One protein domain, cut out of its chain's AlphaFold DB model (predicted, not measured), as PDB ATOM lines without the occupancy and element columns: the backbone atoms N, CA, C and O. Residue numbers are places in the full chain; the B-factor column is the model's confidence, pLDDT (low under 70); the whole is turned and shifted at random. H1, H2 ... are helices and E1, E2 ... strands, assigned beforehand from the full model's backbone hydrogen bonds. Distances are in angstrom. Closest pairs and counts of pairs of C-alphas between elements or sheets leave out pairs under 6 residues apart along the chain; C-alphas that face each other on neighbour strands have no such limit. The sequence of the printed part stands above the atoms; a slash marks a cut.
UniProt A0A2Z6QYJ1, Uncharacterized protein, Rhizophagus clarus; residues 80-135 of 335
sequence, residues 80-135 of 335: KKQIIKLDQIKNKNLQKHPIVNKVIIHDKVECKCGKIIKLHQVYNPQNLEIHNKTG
ATOM      1  N   LYS A  80     267.339 384.731 300.463       52.25
ATOM      2  CA  LYS A  80     268.162 385.147 299.314       52.25
ATOM      3  C   LYS A  80     269.451 385.845 299.763       52.25
ATOM      4  O   LYS A  80     270.514 385.538 299.233       52.25
ATOM      5  N   LYS A  81     269.399 386.711 300.786       53.97
ATOM      6  CA  LYS A  81     270.593 387.333 301.394       53.97
ATOM      7  C   LYS A  81     271.520 386.309 302.065       53.97
ATOM      8  O   LYS A  81     272.736 386.443 301.947       53.97
ATOM      9  N   GLN A  82     270.979 385.289 302.738       56.94
ATOM     10  CA  GLN A  82     271.777 384.199 303.322       56.94
ATOM     11  C   GLN A  82     272.454 383.338 302.245       56.94
ATOM     12  O   GLN A  82     273.648 383.063 302.360       56.94
ATOM     13  N   ILE A  83     271.740 382.989 301.170       59.12
ATOM     14  CA  ILE A  83     272.283 382.216 300.041       59.12
ATOM     15  C   ILE A  83     273.416 382.985 299.347       59.12
ATOM     16  O   ILE A  83     274.478 382.419 299.111       59.12
ATOM     17  N   ILE A  84     273.254 384.294 299.112       62.22
ATOM     18  CA  ILE A  84     274.301 385.139 298.510       62.22
ATOM     19  C   ILE A  84     275.560 385.186 299.392       62.22
ATOM     20  O   ILE A  84     276.673 385.086 298.878       62.22
ATOM     21  N   LYS A  85     275.409 385.304 300.719       64.56
ATOM     22  CA  LYS A  85     276.550 385.277 301.650       64.56
ATOM     23  C   LYS A  85     277.267 383.924 301.635       64.56
ATOM     24  O   LYS A  85     278.495 383.891 301.615       64.56
ATOM     25  N   LEU A  86     276.517 382.821 301.613       66.19
ATOM     26  CA  LEU A  86     277.079 381.471 301.567       66.19
ATOM     27  C   LEU A  86     277.833 381.219 300.252       66.19
ATOM     28  O   LEU A  86     278.946 380.696 300.272       66.19
ATOM     29  N   ASP A  87     277.280 381.662 299.126       66.38
ATOM     30  CA  ASP A  87     277.913 381.555 297.810       66.38
ATOM     31  C   ASP A  87     279.182 382.404 297.700       66.38
ATOM     32  O   ASP A  87     280.176 381.968 297.122       66.38
ATOM     33  N   GLN A  88     279.208 383.591 298.308       70.19
ATOM     34  CA  GLN A  88     280.425 384.405 298.387       70.19
ATOM     35  C   GLN A  88     281.527 383.720 299.208       70.19
ATOM     36  O   GLN A  88     282.701 383.789 298.838       70.19
ATOM     37  N   ILE A  89     281.172 383.037 300.303       71.19
ATOM     38  CA  ILE A  89     282.124 382.274 301.123       71.19
ATOM     39  C   ILE A  89     282.655 381.066 300.342       71.19
ATOM     40  O   ILE A  89     283.868 380.862 300.278       71.19
ATOM     41  N   LYS A  90     281.767 380.306 299.690       74.50
ATOM     42  CA  LYS A  90     282.143 379.135 298.885       74.50
ATOM     43  C   LYS A  90     283.030 379.517 297.698       74.50
ATOM     44  O   LYS A  90     284.055 378.872 297.485       74.50
ATOM     45  N   ASN A  91     282.727 380.620 297.010       72.31
ATOM     46  CA  ASN A  91     283.583 381.164 295.952       72.31
ATOM     47  C   ASN A  91     284.963 381.582 296.473       72.31
ATOM     48  O   ASN A  91     285.973 381.238 295.864       72.31
ATOM     49  N   LYS A  92     285.039 382.271 297.620       76.06
ATOM     50  CA  LYS A  92     286.326 382.647 298.232       76.06
ATOM     51  C   LYS A  92     287.158 381.424 298.623       76.06
ATOM     52  O   LYS A  92     288.370 381.443 298.437       76.06
ATOM     53  N   ASN A  93     286.532 380.373 299.143       73.00
ATOM     54  CA  ASN A  93     287.227 379.137 299.511       73.00
ATOM     55  C   ASN A  93     287.735 378.384 298.276       73.00
ATOM     56  O   ASN A  93     288.881 377.943 298.259       73.00
ATOM     57  N   LEU A  94     286.926 378.318 297.217       76.75
ATOM     58  CA  LEU A  94     287.316 377.709 295.948       76.75
ATOM     59  C   LEU A  94     288.449 378.491 295.261       76.75
ATOM     60  O   LEU A  94     289.392 377.895 294.753       76.75
ATOM     61  N   GLN A  95     288.413 379.823 295.319       76.44
ATOM     62  CA  GLN A  95     289.463 380.697 294.786       76.44
ATOM     63  C   GLN A  95     290.787 380.583 295.567       76.44
ATOM     64  O   GLN A  95     291.854 380.800 294.999       76.44
ATOM     65  N   LYS A  96     290.742 380.219 296.857       76.56
ATOM     66  CA  LYS A  96     291.933 379.938 297.684       76.56
ATOM     67  C   LYS A  96     292.543 378.557 297.420       76.56
ATOM     68  O   LYS A  96     293.602 378.256 297.969       76.56
ATOM     69  N   HIS A  97     291.895 377.706 296.622       72.56
ATOM     70  CA  HIS A  97     292.366 376.347 296.397       72.56
ATOM     71  C   HIS A  97     293.712 376.345 295.638       72.56
ATOM     72  O   HIS A  97     293.839 377.041 294.627       72.56
ATOM     73  N   PRO A  98     294.720 375.548 296.054       74.56
ATOM     74  CA  PRO A  98     296.112 375.686 295.596       74.56
ATOM     75  C   PRO A  98     296.342 375.628 294.080       74.56
ATOM     76  O   PRO A  98     297.319 376.191 293.581       74.56
ATOM     77  N   ILE A  99     295.455 374.948 293.352       76.06
ATOM     78  CA  ILE A  99     295.550 374.717 291.903       76.06
ATOM     79  C   ILE A  99     294.560 375.539 291.070       76.06
ATOM     80  O   ILE A  99     294.621 375.486 289.844       76.06
ATOM     81  N   VAL A 100     293.685 376.324 291.702       80.12
ATOM     82  CA  VAL A 100     292.789 377.246 290.988       80.12
ATOM     83  C   VAL A 100     293.564 378.511 290.630       80.12
ATOM     84  O   VAL A 100     294.257 379.085 291.467       80.12
ATOM     85  N   ASN A 101     293.465 378.926 289.368       79.56
ATOM     86  CA  ASN A 101     293.926 380.224 288.884       79.56
ATOM     87  C   ASN A 101     292.811 381.264 289.066       79.56
ATOM     88  O   ASN A 101     292.971 382.262 289.767       79.56
ATOM     89  N   LYS A 102     291.631 380.978 288.504       82.12
ATOM     90  CA  LYS A 102     290.414 381.781 288.681       82.12
ATOM     91  C   LYS A 102     289.152 380.932 288.599       82.12
ATOM     92  O   LYS A 102     289.078 379.982 287.821       82.12
ATOM     93  N   VAL A 103     288.142 381.293 289.383       80.69
ATOM     94  CA  VAL A 103     286.781 380.773 289.231       80.69
ATOM     95  C   VAL A 103     286.113 381.523 288.076       80.69
ATOM     96  O   VAL A 103     286.055 382.750 288.091       80.69
ATOM     97  N   ILE A 104     285.648 380.794 287.058       79.06
ATOM     98  CA  ILE A 104     284.944 381.382 285.907       79.06
ATOM     99  C   ILE A 104     283.451 381.463 286.240       79.06
ATOM    100  O   ILE A 104     282.839 382.519 286.124       79.06
ATOM    101  N   ILE A 105     282.877 380.336 286.674       75.12
ATOM    102  CA  ILE A 105     281.482 380.188 287.112       75.12
ATOM    103  C   ILE A 105     281.481 379.258 288.339       75.12
ATOM    104  O   ILE A 105     282.438 378.523 288.567       75.12
ATOM    105  N   HIS A 106     280.418 379.268 289.142       68.19
ATOM    106  CA  HIS A 106     280.287 378.482 290.378       68.19
ATOM    107  C   HIS A 106     280.477 376.953 290.216       68.19
ATOM    108  O   HIS A 106     280.727 376.250 291.197       68.19
ATOM    109  N   ASP A 107     280.399 376.427 288.992       74.81
ATOM    110  CA  ASP A 107     280.661 375.029 288.635       74.81
ATOM    111  C   ASP A 107     281.862 374.847 287.679       74.81
ATOM    112  O   ASP A 107     282.139 373.725 287.251       74.81
ATOM    113  N   LYS A 108     282.588 375.921 287.332       83.06
ATOM    114  CA  LYS A 108     283.718 375.899 286.388       83.06
ATOM    115  C   LYS A 108     284.890 376.750 286.861       83.06
ATOM    116  O   LYS A 108     284.784 377.967 287.021       83.06
ATOM    117  N   VAL A 109     286.049 376.113 286.980       82.81
ATOM    118  CA  VAL A 109     287.292 376.756 287.419       82.81
ATOM    119  C   VAL A 109     288.381 376.624 286.367       82.81
ATOM    120  O   VAL A 109     288.498 375.596 285.704       82.81
ATOM    121  N   GLU A 110     289.195 377.661 286.223       80.50
ATOM    122  CA  GLU A 110     290.441 377.585 285.474       80.50
ATOM    123  C   GLU A 110     291.554 377.121 286.411       80.50
ATOM    124  O   GLU A 110     291.816 377.737 287.448       80.50
ATOM    125  N   CYS A 111     292.208 376.023 286.052       81.19
ATOM    126  CA  CYS A 111     293.389 375.535 286.745       81.19
ATOM    127  C   CYS A 111     294.616 376.378 286.375       81.19
ATOM    128  O   CYS A 111     294.701 376.912 285.272       81.19
ATOM    129  N   LYS A 112     295.628 376.428 287.246       78.00
ATOM    130  CA  LYS A 112     296.937 377.049 286.947       78.00
ATOM    131  C   LYS A 112     297.645 376.453 285.726       78.00
ATOM    132  O   LYS A 112     298.512 377.101 285.155       78.00
ATOM    133  N   CYS A 113     297.259 375.250 285.297       71.81
ATOM    134  CA  CYS A 113     297.730 374.650 284.048       71.81
ATOM    135  C   CYS A 113     297.023 375.195 282.786       71.81
ATOM    136  O   CYS A 113     297.281 374.702 281.691       71.81
ATOM    137  N   GLY A 114     296.100 376.154 282.926       72.56
ATOM    138  CA  GLY A 114     295.323 376.753 281.836       72.56
ATOM    139  C   GLY A 114     294.100 375.941 281.394       72.56
ATOM    140  O   GLY A 114     293.345 376.387 280.534       72.56
ATOM    141  N   LYS A 115     293.864 374.750 281.967       80.44
ATOM    142  CA  LYS A 115     292.688 373.925 281.643       80.44
ATOM    143  C   LYS A 115     291.457 374.365 282.431       80.44
ATOM    144  O   LYS A 115     291.527 374.604 283.636       80.44
ATOM    145  N   ILE A 116     290.315 374.387 281.748       82.12
ATOM    146  CA  ILE A 116     289.002 374.631 282.353       82.12
ATOM    147  C   ILE A 116     288.453 373.306 282.885       82.12
ATOM    148  O   ILE A 116     288.334 372.332 282.142       82.12
ATOM    149  N   ILE A 117     288.109 373.270 284.169       80.44
ATOM    150  CA  ILE A 117     287.620 372.081 284.870       80.44
ATOM    151  C   ILE A 117     286.188 372.336 285.322       80.44
ATOM    152  O   ILE A 117     285.918 373.300 286.043       80.44
ATOM    153  N   LYS A 118     285.276 371.446 284.922       82.31
ATOM    154  CA  LYS A 118     283.911 371.410 285.446       82.31
ATOM    155  C   LYS A 118     283.893 370.631 286.761       82.31
ATOM    156  O   LYS A 118     284.359 369.489 286.822       82.31
ATOM    157  N   LEU A 119     283.364 371.249 287.806       75.00
ATOM    158  CA  LEU A 119     283.211 370.635 289.117       75.00
ATOM    159  C   LEU A 119     282.107 369.570 289.085       75.00
ATOM    160  O   LEU A 119     281.156 369.672 288.312       75.00
ATOM    161  N   HIS A 120     282.251 368.533 289.914       65.19
ATOM    162  CA  HIS A 120     281.280 367.432 289.990       65.19
ATOM    163  C   HIS A 120     279.911 367.935 290.472       65.19
ATOM    164  O   HIS A 120     278.867 367.519 289.981       65.19
ATOM    165  N   GLN A 121     279.937 368.888 291.405       68.12
ATOM    166  CA  GLN A 121     278.792 369.644 291.902       68.12
ATOM    167  C   GLN A 121     279.228 371.096 292.133       68.12
ATOM    168  O   GLN A 121     280.425 371.385 292.224       68.12
ATOM    169  N   VAL A 122     278.264 372.009 292.247       65.38
ATOM    170  CA  VAL A 122     278.516 373.435 292.494       65.38
ATOM    171  C   VAL A 122     279.375 373.601 293.757       65.38
ATOM    172  O   VAL A 122     279.016 373.116 294.829       65.38
ATOM    173  N   TYR A 123     280.535 374.247 293.611       62.09
ATOM    174  CA  TYR A 123     281.566 374.410 294.649       62.09
ATOM    175  C   TYR A 123     282.270 373.135 295.172       62.09
ATOM    176  O   TYR A 123     283.037 373.236 296.130       62.09
ATOM    177  N   ASN A 124     282.074 371.955 294.571       71.62
ATOM    178  CA  ASN A 124     282.726 370.709 295.004       71.62
ATOM    179  C   ASN A 124     284.057 370.458 294.246       71.62
ATOM    180  O   ASN A 124     284.027 370.236 293.031       71.62
ATOM    181  N   PRO A 125     285.220 370.429 294.930       66.31
ATOM    182  CA  PRO A 125     286.534 370.330 294.293       66.31
ATOM    183  C   PRO A 125     286.954 368.906 293.879       66.31
ATOM    184  O   PRO A 125     288.063 368.739 293.384       66.31
ATOM    185  N   GLN A 126     286.113 367.874 294.001       73.75
ATOM    186  CA  GLN A 126     286.494 366.484 293.679       73.75
ATOM    187  C   GLN A 126     287.129 366.310 292.286       73.75
ATOM    188  O   GLN A 126     288.200 365.721 292.150       73.75
ATOM    189  N   ASN A 127     286.530 366.885 291.238       71.31
ATOM    190  CA  ASN A 127     287.090 366.806 289.878       71.31
ATOM    191  C   ASN A 127     288.410 367.574 289.734       71.31
ATOM    192  O   ASN A 127     289.249 367.228 288.905       71.31
ATOM    193  N   LEU A 128     288.602 368.609 290.551       69.50
ATOM    194  CA  LEU A 128     289.824 369.396 290.609       69.50
ATOM    195  C   LEU A 128     290.950 368.599 291.294       69.50
ATOM    196  O   LEU A 128     292.084 368.608 290.821       69.50
ATOM    197  N   GLU A 129     290.633 367.835 292.340       69.94
ATOM    198  CA  GLU A 129     291.565 366.916 293.005       69.94
ATOM    199  C   GLU A 129     291.963 365.736 292.115       69.94
ATOM    200  O   GLU A 129     293.131 365.344 292.090       69.94
ATOM    201  N   ILE A 130     291.019 365.186 291.347       73.19
ATOM    202  CA  ILE A 130     291.301 364.141 290.353       73.19
ATOM    203  C   ILE A 130     292.204 364.707 289.257       73.19
ATOM    204  O   ILE A 130     293.244 364.127 288.954       73.19
ATOM    205  N   HIS A 131     291.870 365.887 288.725       71.44
ATOM    206  CA  HIS A 131     292.696 366.569 287.735       71.44
ATOM    207  C   HIS A 131     294.126 366.821 288.234       71.44
ATOM    208  O   HIS A 131     295.074 366.660 287.468       71.44
ATOM    209  N   ASN A 132     294.295 367.160 289.515       63.16
ATOM    210  CA  ASN A 132     295.606 367.330 290.141       63.16
ATOM    211  C   ASN A 132     296.433 366.035 290.162       63.16
ATOM    212  O   ASN A 132     297.647 366.071 290.011       63.16
ATOM    213  N   LYS A 133     295.779 364.884 290.353       65.56
ATOM    214  CA  LYS A 133     296.443 363.571 290.408       65.56
ATOM    215  C   LYS A 133     296.840 363.052 289.026       65.56
ATOM    216  O   LYS A 133     297.795 362.291 288.920       65.56
ATOM    217  N   THR A 134     296.106 363.431 287.979       59.81
ATOM    218  CA  THR A 134     296.317 362.929 286.608       59.81
ATOM    219  C   THR A 134     297.069 363.922 285.714       59.81
ATOM    220  O   THR A 134     297.631 363.541 284.689       59.81
ATOM    221  N   GLY A 135     297.077 365.209 286.064       52.00
ATOM    222  CA  GLY A 135     297.738 366.258 285.297       52.00
ATOM    223  C   GLY A 135     299.236 366.329 285.579       52.00
ATOM    224  O   GLY A 135     299.655 366.450 286.721       52.00
TER     225      GLY A 135
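Overview. This is residues 80 to 135 of the 335 residues of an uncharacterized protein of Rhizophagus clarus (UniProt A0A2Z6QYJ1). This is a small wall of three short strands, E1, E2 and E3, with the short helix H2 lying over it and the long helix H1 reaching it only with its last turns, residues 91 to 95. Residues 80 to 86 of H1 stick out from the rest. The 56 printed residues hold two named helices and three named strands, in the order H1 E1 E2 E3 H2; the sheet runs E1 - E2 - E3, antiparallel throughout, and the class is mixed, helices and strands. The whole is compact by its radius of gyration of the C-alphas, 11.3 A, yet the C-alphas span 38 by 18 by 15 A, a rod in outline.

Along the chain. Find C-alpha 80 at (268.162, 385.147, 299.314); from there H1, residues 80 to 95, runs 22.2 A to C-alpha 95 at (289.463, 380.697, 294.786). Next read E1, residues 100 to 105, 12.3 A long, then E2, residues 108 to 111, 9.7 A, and E3, residues 116 to 118, 6.8 A. Last comes H2, residues 126 to 134, 12.6 A long, which ends at C-alpha 134 at (296.317, 362.929, 286.608).

Arrangement. Begin at the sheet, a meander, in which each strand is the antiparallel neighbour of the one before. E1 and E2 form a hairpin, with 161 degrees between their directions; look for N 101 and O 110 at 2.8 A and N 110 and O 102 at 2.8 A, within hydrogen-bond range. E2 and E3 form a second hairpin, at 140 degrees, with N 117 and O 109 at 2.8 A. E1 and E3 are the edge strands. H1 is on the sheet but only grazes it with its residues 91 to 95; its closest C-alphas to E1 are those of Gln 95 and Val 103, 6.2 A apart. H2 is on the sheet at a height of 10.3 A, over E2 and, only just, over E3, on which 3 of its C-alphas fall. It runs along the strands, only just, at 28 degrees to E2 on the local plane. The closest C-alphas of E3 and H2 are those of Ile 117 and Leu 128, 6.7 A apart. E2 and H2 are near each other, with 6 pairs of C-alphas within 10 A. H1 and H2 are apart. In both helices every O i to N i+4 pair is within hydrogen-bond range.

Size, cuts and confidence. The two C-alphas farthest apart, those of Lys 81 and Thr 134, are 38.4 A from each other. The printed part has no cut and no long link; the link from E3 to H2, 7 residues, is short, and the others are tight. The mean pLDDT of the printed part is 71.6; look for values under 70 at residues 80 to 87, 106, 120 to 123, 125, 128 to 129 and 132 to 135 of this model.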